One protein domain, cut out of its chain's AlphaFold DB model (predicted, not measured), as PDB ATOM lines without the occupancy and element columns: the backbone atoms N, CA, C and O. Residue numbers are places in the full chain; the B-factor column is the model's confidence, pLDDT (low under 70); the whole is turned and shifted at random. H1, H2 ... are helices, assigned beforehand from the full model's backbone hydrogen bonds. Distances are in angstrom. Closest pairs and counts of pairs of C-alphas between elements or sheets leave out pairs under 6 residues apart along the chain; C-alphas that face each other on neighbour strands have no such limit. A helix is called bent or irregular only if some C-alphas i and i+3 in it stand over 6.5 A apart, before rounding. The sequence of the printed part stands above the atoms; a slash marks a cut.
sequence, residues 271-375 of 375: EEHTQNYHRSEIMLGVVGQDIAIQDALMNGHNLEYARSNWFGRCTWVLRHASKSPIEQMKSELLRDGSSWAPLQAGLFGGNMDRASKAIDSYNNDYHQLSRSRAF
ATOM      1  N   GLU A 271      24.330 -34.015  28.647       94.88
ATOM      2  CA  GLU A 271      23.757 -35.067  27.814       94.88
ATOM      3  C   GLU A 271      22.289 -34.777  27.490       94.88
ATOM      4  O   GLU A 271      21.910 -34.774  26.317       94.88
ATOM      5  N   GLU A 272      21.483 -34.461  28.505       95.56
ATOM      6  CA  GLU A 272      20.068 -34.118  28.335       95.56
ATOM      7  C   GLU A 272      19.895 -32.881  27.447       95.56
ATOM      8  O   GLU A 272      19.075 -32.884  26.528       95.56
ATOM      9  N   HIS A 273      20.712 -31.846  27.659       96.38
ATOM     10  CA  HIS A 273      20.701 -30.640  26.836       96.38
ATOM     11  C   HIS A 273      21.002 -30.945  25.370       96.38
ATOM     12  O   HIS A 273      20.265 -30.523  24.483       96.38
ATOM     13  N   THR A 274      22.038 -31.739  25.109       95.38
ATOM     14  CA  THR A 274      22.419 -32.123  23.746       95.38
ATOM     15  C   THR A 274      21.336 -32.951  23.056       95.38
ATOM     16  O   THR A 274      20.998 -32.680  21.904       95.38
ATOM     17  N   GLN A 275      20.750 -33.928  23.750       93.94
ATOM     18  CA  GLN A 275      19.676 -34.756  23.197       93.94
ATOM     19  C   GLN A 275      18.420 -33.928  22.884       93.94
ATOM     20  O   GLN A 275      17.867 -34.037  21.785       93.94
ATOM     21  N   ASN A 276      18.003 -33.059  23.809       96.19
ATOM     22  CA  ASN A 276      16.852 -32.179  23.618       96.19
ATOM     23  C   ASN A 276      17.089 -31.164  22.496       96.19
ATOM     24  O   ASN A 276      16.197 -30.952  21.673       96.19
ATOM     25  N   TYR A 277      18.295 -30.595  22.411       96.62
ATOM     26  CA  TYR A 277      18.675 -29.685  21.335       96.62
ATOM     27  C   TYR A 277      18.584 -30.371  19.969       96.62
ATOM     28  O   TYR A 277      17.911 -29.855  19.077       96.62
ATOM     29  N   HIS A 278      19.153 -31.572  19.818       95.00
ATOM     30  CA  HIS A 278      19.052 -32.329  18.567       95.00
ATOM     31  C   HIS A 278      17.598 -32.626  18.179       95.00
ATOM     32  O   HIS A 278      17.212 -32.413  17.032       95.00
ATOM     33  N   ARG A 279      16.761 -33.070  19.131       93.88
ATOM     34  CA  ARG A 279      15.329 -33.305  18.873       93.88
ATOM     35  C   ARG A 279      14.628 -32.023  18.414       93.88
ATOM     36  O   ARG A 279      13.824 -32.075  17.485       93.88
ATOM     37  N   SER A 280      14.939 -30.894  19.049       96.75
ATOM     38  CA  SER A 280      14.347 -29.594  18.723       96.75
ATOM     39  C   SER A 280      14.719 -29.117  17.325       96.75
ATOM     40  O   SER A 280      13.844 -28.698  16.575       96.75
ATOM     41  N   GLU A 281      15.989 -29.263  16.949       96.00
ATOM     42  CA  GLU A 281      16.512 -28.829  15.660       96.00
ATOM     43  C   GLU A 281      15.865 -29.612  14.516       96.00
ATOM     44  O   GLU A 281      15.403 -29.027  13.541       96.00
ATOM     45  N   ILE A 282      15.753 -30.937  14.665       95.75
ATOM     46  CA  ILE A 282      15.083 -31.776  13.669       95.75
ATOM     47  C   ILE A 282      13.597 -31.430  13.568       95.75
ATOM     48  O   ILE A 282      13.075 -31.336  12.460       95.75
ATOM     49  N   MET A 283      12.912 -31.204  14.692       96.81
ATOM     50  CA  MET A 283      11.498 -30.832  14.659       96.81
ATOM     51  C   MET A 283      11.275 -29.477  13.978       96.81
ATOM     52  O   MET A 283      10.364 -29.342  13.165       96.81
ATOM     53  N   LEU A 284      12.118 -28.490  14.280       97.06
ATOM     54  CA  LEU A 284      12.085 -27.170  13.656       97.06
ATOM     55  C   LEU A 284      12.322 -27.270  12.144       97.06
ATOM     56  O   LEU A 284      11.558 -26.712  11.361       97.06
ATOM     57  N   GLY A 285      13.312 -28.074  11.749       96.94
ATOM     58  CA  GLY A 285      13.609 -28.443  10.368       96.94
ATOM     59  C   GLY A 285      12.417 -29.020   9.614       96.94
ATOM     60  O   GLY A 285      12.030 -28.484   8.576       96.94
ATOM     61  N   VAL A 286      11.814 -30.078  10.156       97.62
ATOM     62  CA  VAL A 286      10.703 -30.809   9.529       97.62
ATOM     63  C   VAL A 286       9.425 -29.969   9.473       97.62
ATOM     64  O   VAL A 286       8.730 -29.988   8.459       97.62
ATOM     65  N   VAL A 287       9.107 -29.202  10.521       97.94
ATOM     66  CA  VAL A 287       7.953 -28.287  10.492       97.94
ATOM     67  C   VAL A 287       8.192 -27.145   9.503       97.94
ATOM     68  O   VAL A 287       7.299 -26.843   8.722       97.94
ATOM     69  N   GLY A 288       9.395 -26.561   9.463       97.25
ATOM     70  CA  GLY A 288       9.752 -25.570   8.442       97.25
ATOM     71  C   GLY A 288       9.642 -26.130   7.021       97.25
ATOM     72  O   GLY A 288       9.116 -25.470   6.133       97.25
ATOM     73  N   GLN A 289      10.038 -27.389   6.811       97.31
ATOM     74  CA  GLN A 289       9.892 -28.060   5.518       97.31
ATOM     75  C   GLN A 289       8.423 -28.211   5.109       97.31
ATOM     76  O   GLN A 289       8.082 -28.033   3.941       97.31
ATOM     77  N   ASP A 290       7.549 -28.546   6.056       97.50
ATOM     78  CA  ASP A 290       6.114 -28.618   5.799       97.50
ATOM     79  C   ASP A 290       5.536 -27.262   5.382       97.50
ATOM     80  O   ASP A 290       4.791 -27.196   4.403       97.50
ATOM     81  N   ILE A 291       5.900 -26.192   6.094       95.38
ATOM     82  CA  ILE A 291       5.457 -24.829   5.782       95.38
ATOM     83  C   ILE A 291       5.917 -24.441   4.373       95.38
ATOM     84  O   ILE A 291       5.070 -24.082   3.557       95.38
ATOM     85  N   ALA A 292       7.197 -24.635   4.046       94.38
ATOM     86  CA  ALA A 292       7.734 -24.346   2.718       94.38
ATOM     87  C   ALA A 292       7.008 -25.125   1.604       94.38
ATOM     88  O   ALA A 292       6.706 -24.577   0.542       94.38
ATOM     89  N   ILE A 293       6.681 -26.404   1.836       95.44
ATOM     90  CA  ILE A 293       5.903 -27.213   0.884       95.44
ATOM     91  C   ILE A 293       4.494 -26.644   0.711       95.44
ATOM     92  O   ILE A 293       4.010 -26.571  -0.418       95.44
ATOM     93  N   GLN A 294       3.812 -26.275   1.798       94.06
ATOM     94  CA  GLN A 294       2.465 -25.717   1.693       94.06
ATOM     95  C   GLN A 294       2.459 -24.355   1.011       94.06
ATOM     96  O   GLN A 294       1.579 -24.113   0.190       94.06
ATOM     97  N   ASP A 295       3.425 -23.492   1.315       90.06
ATOM     98  CA  ASP A 295       3.567 -22.201   0.647       90.06
ATOM     99  C   ASP A 295       3.743 -22.390  -0.864       90.06
ATOM    100  O   ASP A 295       2.992 -21.824  -1.662       90.06
ATOM    101  N   ALA A 296       4.641 -23.293  -1.267       90.94
ATOM    102  CA  ALA A 296       4.846 -23.604  -2.673       90.94
ATOM    103  C   ALA A 296       3.582 -24.161  -3.349       90.94
ATOM    104  O   ALA A 296       3.281 -23.786  -4.482       90.94
ATOM    105  N   LEU A 297       2.804 -25.006  -2.662       91.38
ATOM    106  CA  LEU A 297       1.521 -25.501  -3.175       91.38
ATOM    107  C   LEU A 297       0.479 -24.385  -3.328       91.38
ATOM    108  O   LEU A 297      -0.238 -24.367  -4.326       91.38
ATOM    109  N   MET A 298       0.383 -23.472  -2.359       88.69
ATOM    110  CA  MET A 298      -0.588 -22.373  -2.380       88.69
ATOM    111  C   MET A 298      -0.262 -21.334  -3.456       88.69
ATOM    112  O   MET A 298      -1.170 -20.847  -4.126       88.69
ATOM    113  N   ASN A 299       1.024 -21.034  -3.648       86.00
ATOM    114  CA  ASN A 299       1.494 -20.016  -4.588       86.00
ATOM    115  C   ASN A 299       1.858 -20.583  -5.973       86.00
ATOM    116  O   ASN A 299       2.236 -19.834  -6.873       86.00
ATOM    117  N   GLY A 300       1.751 -21.903  -6.171       86.31
ATOM    118  CA  GLY A 300       2.114 -22.565  -7.426       86.31
ATOM    119  C   GLY A 300       3.618 -22.540  -7.731       86.31
ATOM    120  O   GLY A 300       4.006 -22.609  -8.898       86.31
ATOM    121  N   HIS A 301       4.469 -22.424  -6.707       87.06
ATOM    122  CA  HIS A 301       5.923 -22.488  -6.851       87.06
ATOM    123  C   HIS A 301       6.402 -23.934  -7.058       87.06
ATOM    124  O   HIS A 301       5.720 -24.902  -6.715       87.06
ATOM    125  N   ASN A 302       7.610 -24.098  -7.611       86.31
ATOM    126  CA  ASN A 302       8.197 -25.425  -7.790       86.31
ATOM    127  C   ASN A 302       8.521 -26.061  -6.425       86.31
ATOM    128  O   ASN A 302       9.297 -25.515  -5.640       86.31
ATOM    129  N   LEU A 303       7.962 -27.250  -6.183       86.50
ATOM    130  CA  LEU A 303       8.177 -28.039  -4.969       86.50
ATOM    131  C   LEU A 303       9.635 -28.462  -4.767       86.50
ATOM    132  O   LEU A 303      10.029 -28.708  -3.635       86.50
ATOM    133  N   GLU A 304      10.434 -28.537  -5.831       82.12
ATOM    134  CA  GLU A 304      11.864 -28.863  -5.741       82.12
ATOM    135  C   GLU A 304      12.679 -27.773  -5.030       82.12
ATOM    136  O   GLU A 304      13.752 -28.058  -4.508       82.12
ATOM    137  N   TYR A 305      12.174 -26.534  -4.999       82.38
ATOM    138  CA  TYR A 305      12.805 -25.418  -4.290       82.38
ATOM    139  C   TYR A 305      12.171 -25.143  -2.923       82.38
ATOM    140  O   TYR A 305      12.674 -24.302  -2.180       82.38
ATOM    141  N   ALA A 306      11.083 -25.838  -2.575       89.62
ATOM    142  CA  ALA A 306      10.452 -25.721  -1.269       89.62
ATOM    143  C   ALA A 306      11.357 -26.369  -0.221       89.62
ATOM    144  O   ALA A 306      11.460 -27.594  -0.154       89.62
ATOM    145  N   ARG A 307      12.034 -25.549   0.584       92.25
ATOM    146  CA  ARG A 307      13.090 -26.016   1.478       92.25
ATOM    147  C   ARG A 307      13.080 -25.288   2.812       92.25
ATOM    148  O   ARG A 307      12.941 -24.073   2.862       92.25
ATOM    149  N   SER A 308      13.288 -26.048   3.883       94.62
ATOM    150  CA  SER A 308      13.454 -25.514   5.235       94.62
ATOM    151  C   SER A 308      14.732 -24.681   5.375       94.62
ATOM    152  O   SER A 308      15.792 -25.059   4.881       94.62
ATOM    153  N   ASN A 309      14.677 -23.600   6.151       92.62
ATOM    154  CA  ASN A 309      15.864 -22.810   6.505       92.62
ATOM    155  C   ASN A 309      16.584 -23.327   7.771       92.62
ATOM    156  O   ASN A 309      17.567 -22.735   8.230       92.62
ATOM    157  N   TRP A 310      16.107 -24.433   8.355       95.94
ATOM    158  CA  TRP A 310      16.488 -24.901   9.692       95.94
ATOM    159  C   TRP A 310      17.312 -26.189   9.664       95.94
ATOM    160  O   TRP A 310      16.982 -27.177  10.311       95.94
ATOM    161  N   PHE A 311      18.425 -26.161   8.934       93.19
ATOM    162  CA  PHE A 311      19.438 -27.217   8.965       93.19
ATOM    163  C   PHE A 311      20.583 -26.811   9.885       93.19
ATOM    164  O   PHE A 311      21.274 -25.832   9.596       93.19
ATOM    165  N   GLY A 312      20.782 -27.539  10.984       92.19
ATOM    166  CA  GLY A 312      21.758 -27.153  11.997       92.19
ATOM    167  C   GLY A 312      22.805 -28.214  12.323       92.19
ATOM    168  O   GLY A 312      23.239 -28.977  11.456       92.19
ATOM    169  N   ARG A 313      23.229 -28.240  13.588       92.69
ATOM    170  CA  ARG A 313      24.326 -29.042  14.142       92.69
ATOM    171  C   ARG A 313      24.188 -30.534  13.854       92.69
ATOM    172  O   ARG A 313      25.197 -31.204  13.619       92.69
ATOM    173  N   CYS A 314      22.964 -31.064  13.840       91.31
ATOM    174  CA  CYS A 314      22.704 -32.480  13.601       91.31
ATOM    175  C   CYS A 314      23.281 -32.923  12.256       91.31
ATOM    176  O   CYS A 314      23.899 -33.988  12.198       91.31
ATOM    177  N   THR A 315      23.176 -32.077  11.220       89.44
ATOM    178  CA  THR A 315      23.682 -32.375   9.865       89.44
ATOM    179  C   THR A 315      25.159 -32.761   9.867       89.44
ATOM    180  O   THR A 315      25.587 -33.578   9.051       89.44
ATOM    181  N   TRP A 316      25.931 -32.225  10.815       87.50
ATOM    182  CA  TRP A 316      27.350 -32.496  10.953       87.50
ATOM    183  C   TRP A 316      27.659 -33.517  12.046       87.50
ATOM    184  O   TRP A 316      28.335 -34.515  11.787       87.50
ATOM    185  N   VAL A 317      27.159 -33.297  13.264       87.44
ATOM    186  CA  VAL A 317      27.497 -34.117  14.440       87.44
ATOM    187  C   VAL A 317      26.963 -35.541  14.306       87.44
ATOM    188  O   VAL A 317      27.623 -36.493  14.718       87.44
ATOM    189  N   LEU A 318      25.797 -35.711  13.678       86.88
ATOM    190  CA  LEU A 318      25.111 -36.998  13.564       86.88
ATOM    191  C   LEU A 318      25.228 -37.616  12.164       86.88
ATOM    192  O   LEU A 318      24.577 -38.618  11.879       86.88
ATOM    193  N   ARG A 319      26.099 -37.085  11.294       82.25
ATOM    194  CA  ARG A 319      26.287 -37.573   9.912       82.25
ATOM    195  C   ARG A 319      26.712 -39.046   9.808       82.25
ATOM    196  O   ARG A 319      26.518 -39.677   8.774       82.25
ATOM    197  N   HIS A 320      27.349 -39.573  10.854       81.94
ATOM    198  CA  HIS A 320      27.799 -40.966  10.949       81.94
ATOM    199  C   HIS A 320      27.062 -41.739  12.046       81.94
ATOM    200  O   HIS A 320      27.495 -42.827  12.426       81.94
ATOM    201  N   ALA A 321      25.978 -41.180  12.593       81.88
ATOM    202  CA  ALA A 321      25.169 -41.895  13.563       81.88
ATOM    203  C   ALA A 321      24.605 -43.167  12.914       81.88
ATOM    204  O   ALA A 321      24.104 -43.138  11.791       81.88
ATOM    205  N   SER A 322      24.667 -44.288  13.634       74.06
ATOM    206  CA  SER A 322      24.152 -45.579  13.156       74.06
ATOM    207  C   SER A 322      22.640 -45.565  12.912       74.06
ATOM    208  O   SER A 322      22.132 -46.369  12.136       74.06
ATOM    209  N   LYS A 323      21.920 -44.640  13.558       76.75
ATOM    210  CA  LYS A 323      20.504 -44.354  13.325       76.75
ATOM    211  C   LYS A 323      20.320 -42.855  13.120       76.75
ATOM    212  O   LYS A 323      20.562 -42.086  14.048       76.75
ATOM    213  N   SER A 324      19.851 -42.459  11.936       81.94
ATOM    214  CA  SER A 324      19.478 -41.069  11.656       81.94
ATOM    215  C   SER A 324      18.329 -40.638  12.584       81.94
ATOM    216  O   SER A 324      17.337 -41.365  12.684       81.94
ATOM    217  N   PRO A 325      18.418 -39.481  13.263       84.75
ATOM    218  CA  PRO A 325      17.317 -38.943  14.069       84.75
ATOM    219  C   PRO A 325      16.029 -38.728  13.269       84.75
ATOM    220  O   PRO A 325      14.934 -38.874  13.806       84.75
ATOM    221  N   ILE A 326      16.155 -38.419  11.976       91.12
ATOM    222  CA  ILE A 326      15.009 -38.204  11.087       91.12
ATOM    223  C   ILE A 326      14.310 -39.537  10.798       91.12
ATOM    224  O   ILE A 326      13.088 -39.619  10.853       91.12
ATOM    225  N   GLU A 327      15.074 -40.618  10.610       89.69
ATOM    226  CA  GLU A 327      14.520 -41.974  10.467       89.69
ATOM    227  C   GLU A 327      13.854 -42.467  11.757       89.69
ATOM    228  O   GLU A 327      12.850 -43.182  11.714       89.69
ATOM    229  N   GLN A 328      14.372 -42.063  12.922       90.19
ATOM    230  CA  GLN A 328      13.706 -42.325  14.200       90.19
ATOM    231  C   GLN A 328      12.356 -41.604  14.264       90.19
ATOM    232  O   GLN A 328      11.357 -42.243  14.577       90.19
ATOM    233  N   MET A 329      12.298 -40.324  13.883       93.31
ATOM    234  CA  MET A 329      11.042 -39.567  13.802       93.31
ATOM    235  C   MET A 329      10.058 -40.188  12.799       93.31
ATOM    236  O   MET A 329       8.877 -40.330  13.108       93.31
ATOM    237  N   LYS A 330      10.534 -40.629  11.628       94.06
ATOM    238  CA  LYS A 330       9.709 -41.352  10.651       94.06
ATOM    239  C   LYS A 330       9.148 -42.648  11.234       94.06
ATOM    240  O   LYS A 330       7.977 -42.963  11.047       94.06
ATOM    241  N   SER A 331       9.967 -43.381  11.983       93.75
ATOM    242  CA  SER A 331       9.540 -44.602  12.669       93.75
ATOM    243  C   SER A 331       8.511 -44.313  13.769       93.75
ATOM    244  O   SER A 331       7.566 -45.083  13.915       93.75
ATOM    245  N   GLU A 332       8.655 -43.209  14.515       93.56
ATOM    246  CA  GLU A 332       7.647 -42.736  15.479       93.56
ATOM    247  C   GLU A 332       6.313 -42.443  14.776       93.56
ATOM    248  O   GLU A 332       5.284 -42.963  15.202       93.56
ATOM    249  N   LEU A 333       6.333 -41.703  13.659       95.62
ATOM    250  CA  LEU A 333       5.142 -41.409  12.855       95.62
ATOM    251  C   LEU A 333       4.451 -42.690  12.363       95.62
ATOM    252  O   LEU A 333       3.236 -42.814  12.477       95.62
ATOM    253  N   LEU A 334       5.206 -43.648  11.818       95.50
ATOM    254  CA  LEU A 334       4.643 -44.898  11.295       95.50
ATOM    255  C   LEU A 334       4.091 -45.805  12.400       95.50
ATOM    256  O   LEU A 334       3.096 -46.496  12.185       95.50
ATOM    257  N   ARG A 335       4.732 -45.815  13.573       96.50
ATOM    258  CA  ARG A 335       4.292 -46.601  14.730       96.50
ATOM    259  C   ARG A 335       3.022 -46.024  15.349       96.50
ATOM    260  O   ARG A 335       2.105 -46.781  15.653       96.50
ATOM    261  N   ASP A 336       2.990 -44.711  15.556       95.44
ATOM    262  CA  ASP A 336       1.932 -44.050  16.323       95.44
ATOM    263  C   ASP A 336       0.771 -43.585  15.419       95.44
ATOM    264  O   ASP A 336      -0.356 -43.410  15.890       95.44
ATOM    265  N   GLY A 337       1.012 -43.422  14.113       94.44
ATOM    266  CA  GLY A 337       0.011 -43.056  13.114       94.44
ATOM    267  C   GLY A 337      -0.720 -41.761  13.472       94.44
ATOM    268  O   GLY A 337      -0.109 -40.759  13.835       94.44
ATOM    269  N   SER A 338      -2.055 -41.790  13.435       93.06
ATOM    270  CA  SER A 338      -2.902 -40.658  13.843       93.06
ATOM    271  C   SER A 338      -2.769 -40.276  15.324       93.06
ATOM    272  O   SER A 338      -3.199 -39.193  15.714       93.06
ATOM    273  N   SER A 339      -2.205 -41.154  16.157       95.56
ATOM    274  CA  SER A 339      -1.949 -40.893  17.579       95.56
ATOM    275  C   SER A 339      -0.576 -40.264  17.826       95.56
ATOM    276  O   SER A 339      -0.228 -40.004  18.977       95.56
ATOM    277  N   TRP A 340       0.217 -40.006  16.779       97.06
ATOM    278  CA  TRP A 340       1.490 -39.310  16.928       97.06
ATOM    279  C   TRP A 340       1.246 -37.893  17.466       97.06
ATOM    280  O   TRP A 340       0.509 -37.100  16.878       97.06
ATOM    281  N   ALA A 341       1.856 -37.576  18.608       96.19
ATOM    282  CA  ALA A 341       1.508 -36.390  19.389       96.19
ATOM    283  C   ALA A 341       1.611 -35.050  18.616       96.19
ATOM    284  O   ALA A 341       0.726 -34.210  18.792       96.19
ATOM    285  N   PRO A 342       2.598 -34.832  17.719       97.12
ATOM    286  CA  PRO A 342       2.603 -33.667  16.832       97.12
ATOM    287  C   PRO A 342       1.351 -33.527  15.955       97.12
ATOM    288  O   PRO A 342       0.820 -32.424  15.831       97.12
ATOM    289  N   LEU A 343       0.839 -34.626  15.386       97.19
ATOM    290  CA  LEU A 343      -0.377 -34.603  14.562       97.19
ATOM    291  C   LEU A 343      -1.615 -34.290  15.392       97.19
ATOM    292  O   LEU A 343      -2.444 -33.493  14.961       97.19
ATOM    293  N   GLN A 344      -1.725 -34.863  16.593       97.25
ATOM    294  CA  GLN A 344      -2.846 -34.577  17.492       97.25
ATOM    295  C   GLN A 344      -2.896 -33.102  17.905       97.25
ATOM    296  O   GLN A 344      -3.976 -32.532  18.026       97.25
ATOM    297  N   ALA A 345      -1.733 -32.465  18.048       96.12
ATOM    298  CA  ALA A 345      -1.627 -31.029  18.294       96.12
ATOM    299  C   ALA A 345      -1.923 -30.157  17.055       96.12
ATOM    300  O   ALA A 345      -1.887 -28.928  17.137       96.12
ATOM    301  N   GLY A 346      -2.204 -30.768  15.900       96.44
ATOM    302  CA  GLY A 346      -2.530 -30.087  14.650       96.44
ATOM    303  C   GLY A 346      -1.321 -29.624  13.835       96.44
ATOM    304  O   GLY A 346      -1.507 -28.879  12.869       96.44
ATOM    305  N   LEU A 347      -0.094 -30.035  14.184       97.31
ATOM    306  CA  LEU A 347       1.059 -29.850  13.294       97.31
ATOM    307  C   LEU A 347       0.851 -30.673  12.019       97.31
ATOM    308  O   LEU A 347       0.129 -31.672  12.031       97.31
ATOM    309  N   PHE A 348       1.439 -30.233  10.902       97.31
ATOM    310  CA  PHE A 348       1.214 -30.841   9.582       97.31
ATOM    311  C   PHE A 348      -0.273 -30.872   9.180       97.31
ATOM    312  O   PHE A 348      -0.724 -31.764   8.463       97.31
ATOM    313  N   GLY A 349      -1.077 -29.942   9.709       94.69
ATOM    314  CA  GLY A 349      -2.534 -29.935   9.545       94.69
ATOM    315  C   GLY A 349      -3.244 -31.152  10.151       94.69
ATOM    316  O   GLY A 349      -4.362 -31.454   9.742       94.69
ATOM    317  N   GLY A 350      -2.596 -31.888  11.062       95.69
ATOM    318  CA  GLY A 350      -3.100 -33.159  11.587       95.69
ATOM    319  C   GLY A 350      -3.123 -34.288  10.549       95.69
ATOM    320  O   GLY A 350      -3.787 -35.301  10.762       95.69
ATOM    321  N   ASN A 351      -2.415 -34.131   9.424       96.50
ATOM    322  CA  ASN A 351      -2.405 -35.086   8.323       96.50
ATOM    323  C   ASN A 351      -1.092 -35.892   8.273       96.50
ATOM    324  O   ASN A 351       0.003 -35.338   8.162       96.50
ATOM    325  N   MET A 352      -1.220 -37.221   8.324       96.25
ATOM    326  CA  MET A 352      -0.088 -38.154   8.321       96.25
ATOM    327  C   MET A 352       0.713 -38.127   7.012       96.25
ATOM    328  O   MET A 352       1.940 -38.146   7.063       96.25
ATOM    329  N   ASP A 353       0.053 -38.040   5.856       95.88
ATOM    330  CA  ASP A 353       0.728 -37.994   4.552       95.88
ATOM    331  C   ASP A 353       1.538 -36.705   4.398       95.88
ATOM    332  O   ASP A 353       2.670 -36.718   3.913       95.88
ATOM    333  N   ARG A 354       0.982 -35.586   4.879       95.81
ATOM    334  CA  ARG A 354       1.654 -34.285   4.927       95.81
ATOM    335  C   ARG A 354       2.897 -34.342   5.815       95.81
ATOM    336  O   ARG A 354       3.967 -33.928   5.374       95.81
ATOM    337  N   ALA A 355       2.788 -34.931   7.007       97.25
ATOM    338  CA  ALA A 355       3.937 -35.154   7.883       97.25
ATOM    339  C   ALA A 355       4.994 -36.063   7.240       97.25
ATOM    340  O   ALA A 355       6.174 -35.719   7.238       97.25
ATOM    341  N   SER A 356       4.587 -37.190   6.646       97.06
ATOM    342  CA  SER A 356       5.518 -38.109   5.981       97.06
ATOM    343  C   SER A 356       6.252 -37.428   4.829       97.06
ATOM    344  O   SER A 356       7.465 -37.577   4.705       97.06
ATOM    345  N   LYS A 357       5.545 -36.635   4.012       96.19
ATOM    346  CA  LYS A 357       6.143 -35.882   2.904       96.19
ATOM    347  C   LYS A 357       7.166 -34.858   3.399       96.19
ATOM    348  O   LYS A 357       8.243 -34.754   2.817       96.19
ATOM    349  N   ALA A 358       6.847 -34.122   4.464       97.25
ATOM    350  CA  ALA A 358       7.766 -33.155   5.058       97.25
ATOM    351  C   ALA A 358       9.023 -33.837   5.623       97.25
ATOM    352  O   ALA A 358      10.133 -33.390   5.345       97.25
ATOM    353  N   ILE A 359       8.858 -34.953   6.345       96.94
ATOM    354  CA  ILE A 359       9.971 -35.753   6.880       96.94
ATOM    355  C   ILE A 359      10.868 -36.255   5.747       96.94
ATOM    356  O   ILE A 359      12.084 -36.095   5.822       96.94
ATOM    357  N   ASP A 360      10.288 -36.817   4.686       95.19
ATOM    358  CA  ASP A 360      11.049 -37.384   3.570       95.19
ATOM    359  C   ASP A 360      11.806 -36.314   2.780       95.19
ATOM    360  O   ASP A 360      12.988 -36.489   2.474       95.19
ATOM    361  N   SER A 361      11.157 -35.180   2.502       94.94
ATOM    362  CA  SER A 361      11.797 -34.045   1.831       94.94
ATOM    363  C   SER A 361      12.952 -33.490   2.668       94.94
ATOM    364  O   SER A 361      14.063 -33.334   2.166       94.94
ATOM    365  N   TYR A 362      12.723 -33.284   3.969       95.56
ATOM    366  CA  TYR A 362      13.748 -32.787   4.883       95.56
ATOM    367  C   TYR A 362      14.923 -33.766   5.017       95.56
ATOM    368  O   TYR A 362      16.079 -33.348   5.032       95.56
ATOM    369  N   ASN A 363      14.656 -35.076   5.072       93.75
ATOM    370  CA  ASN A 363      15.685 -36.115   5.152       93.75
ATOM    371  C   ASN A 363      16.600 -36.124   3.921       93.75
ATOM    372  O   ASN A 363      17.820 -36.256   4.047       93.75
ATOM    373  N   ASN A 364      16.021 -35.958   2.729       91.62
ATOM    374  CA  ASN A 364      16.785 -35.891   1.488       91.62
ATOM    375  C   ASN A 364      17.744 -34.696   1.501       91.62
ATOM    376  O   ASN A 364      18.945 -34.875   1.279       91.62
ATOM    377  N   ASP A 365      17.246 -33.509   1.842       90.88
ATOM    378  CA  ASP A 365      18.061 -32.294   1.917       90.88
ATOM    379  C   ASP A 365      19.120 -32.375   3.019       90.88
ATOM    380  O   ASP A 365      20.266 -31.972   2.818       90.88
ATOM    381  N   TYR A 366      18.774 -32.959   4.166       90.25
ATOM    382  CA  TYR A 366      19.699 -33.219   5.265       90.25
ATOM    383  C   TYR A 366      20.864 -34.117   4.821       90.25
ATOM    384  O   TYR A 366      22.032 -33.853   5.121       90.25
ATOM    385  N   HIS A 367      20.578 -35.178   4.064       88.06
ATOM    386  CA  HIS A 367      21.613 -36.064   3.538       88.06
ATOM    387  C   HIS A 367      22.451 -35.418   2.435       88.06
ATOM    388  O   HIS A 367      23.651 -35.689   2.355       88.06
ATOM    389  N   GLN A 368      21.863 -34.552   1.611       87.00
ATOM    390  CA  GLN A 368      22.626 -33.762   0.647       87.00
ATOM    391  C   GLN A 368      23.590 -32.809   1.363       87.00
ATOM    392  O   GLN A 368      24.790 -32.865   1.099       87.00
ATOM    393  N   LEU A 369      23.104 -32.040   2.341       85.81
ATOM    394  CA  LEU A 369      23.907 -31.091   3.122       85.81
ATOM    395  C   LEU A 369      24.998 -31.751   3.957       85.81
ATOM    396  O   LEU A 369      26.121 -31.270   4.008       85.81
ATOM    397  N   SER A 370      24.708 -32.883   4.595       84.00
ATOM    398  CA  SER A 370      25.728 -33.612   5.364       84.00
ATOM    399  C   SER A 370      26.863 -34.163   4.485       84.00
ATOM    400  O   SER A 370      27.959 -34.428   4.987       84.00
ATOM    401  N   ARG A 371      26.625 -34.327   3.172       80.50
ATOM    402  CA  ARG A 371      27.629 -34.751   2.182       80.50
ATOM    403  C   ARG A 371      28.339 -33.565   1.527       80.50
ATOM    404  O   ARG A 371      29.551 -33.637   1.309       80.50
ATOM    405  N   SER A 372      27.618 -32.494   1.201       68.88
ATOM    406  CA  SER A 372      28.196 -31.276   0.637       68.88
ATOM    407  C   SER A 372      28.809 -30.436   1.755       68.88
ATOM    408  O   SER A 372      28.110 -29.887   2.589       68.88
ATOM    409  N   ARG A 373      30.137 -30.281   1.769       55.41
ATOM    410  CA  ARG A 373      30.881 -29.459   2.753       55.41
ATOM    411  C   ARG A 373      30.559 -27.946   2.711       55.41
ATOM    412  O   ARG A 373      31.354 -27.153   3.210       55.41
ATOM    413  N   ALA A 374      29.465 -27.543   2.075       43.72
ATOM    414  CA  ALA A 374      29.058 -26.169   1.846       43.72
ATOM    415  C   ALA A 374      27.579 -26.008   2.216       43.72
ATOM    416  O   ALA A 374      26.734 -26.755   1.716       43.72
ATOM    417  N   PHE A 375      27.331 -25.047   3.102       47.91
ATOM    418  CA  PHE A 375      26.084 -24.301   3.190       47.91
ATOM    419  C   PHE A 375      26.260 -23.020   2.384       47.91
ATOM    420  O   PHE A 375      27.391 -22.467   2.444       47.91
TER     421      PHE A 375
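This is residues 271 to 375 of the 375 residues of an uncharacterized protein of Micrococcaceae bacterium (UniProt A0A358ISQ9). A long helix, H1, crosses H6 as an X, while H3 runs side by side with H6, opposite ways. Short H4 and H5 lie at the turn from H3 to H6, H2 packs on residues 366 to 370 of H6, and residues 271 to 276 of H1 stick out. The printed part has 105 residues with six named helices, H1 to H6 in chain order, and no named strand: all helix. It is compact, with a radius of gyration of the C-alphas of 13.6 A and spans of 36 by 33 by 20 A.

H1, residues 271 to 299, runs 42.1 A from C-alpha 271 at (23.757, -35.067, 27.814) to C-alpha 299. H6, residues 352 to 371, is 28.6 A long and ends at C-alpha 371 at (27.629, -34.751, 2.182). H3, residues 325 to 339, is 19.7 A long and irregular: C-alphas 335 and 338 are 9.4 A apart. H2 is residues 314 to 317, H4 341 to 344 and H5 347 to 350.

H1, the hub, touches H6 with residues 285 to 293 alone; the closest C-alphas, of Asp 290 and Ala 358, are 4.9 A apart. They run opposite ways at a steep tilt of 68 degrees, only just short of perpendicular. H1 only just touches H2, H3 and H5, with 3 pairs of C-alphas within 8 A each; the closest are His 278 and Cys 314, 6.2 A, Ile 282 and Ile 326, 6.9 A, and Asp 290 and Phe 348, 6.6 A. H3 touches H6, opposite ways at a shallow tilt of 2 degrees, closest at the C-alphas of Ile 326 and Asn 363, 6.3 A. H2 touches H6 at the C-alphas of Thr 315 and Ser 370, 5.1 A. H4 and H5 touch only at the corner, C-alphas of Leu 343 and Gly 350, 4.3 A. Every O i to N i+4 pair is within hydrogen-bond range in H1 and H6, and 9 of 11 in H3; H2, H4 and H5 are too short for such a pair.

The C-alphas of Glu 271 and Gly 300, the two farthest apart, are 43.2 A apart. The printed part has no cut; the link from H1 to H2, 14 residues, is long. Residues 372 to 375 have pLDDT under 70.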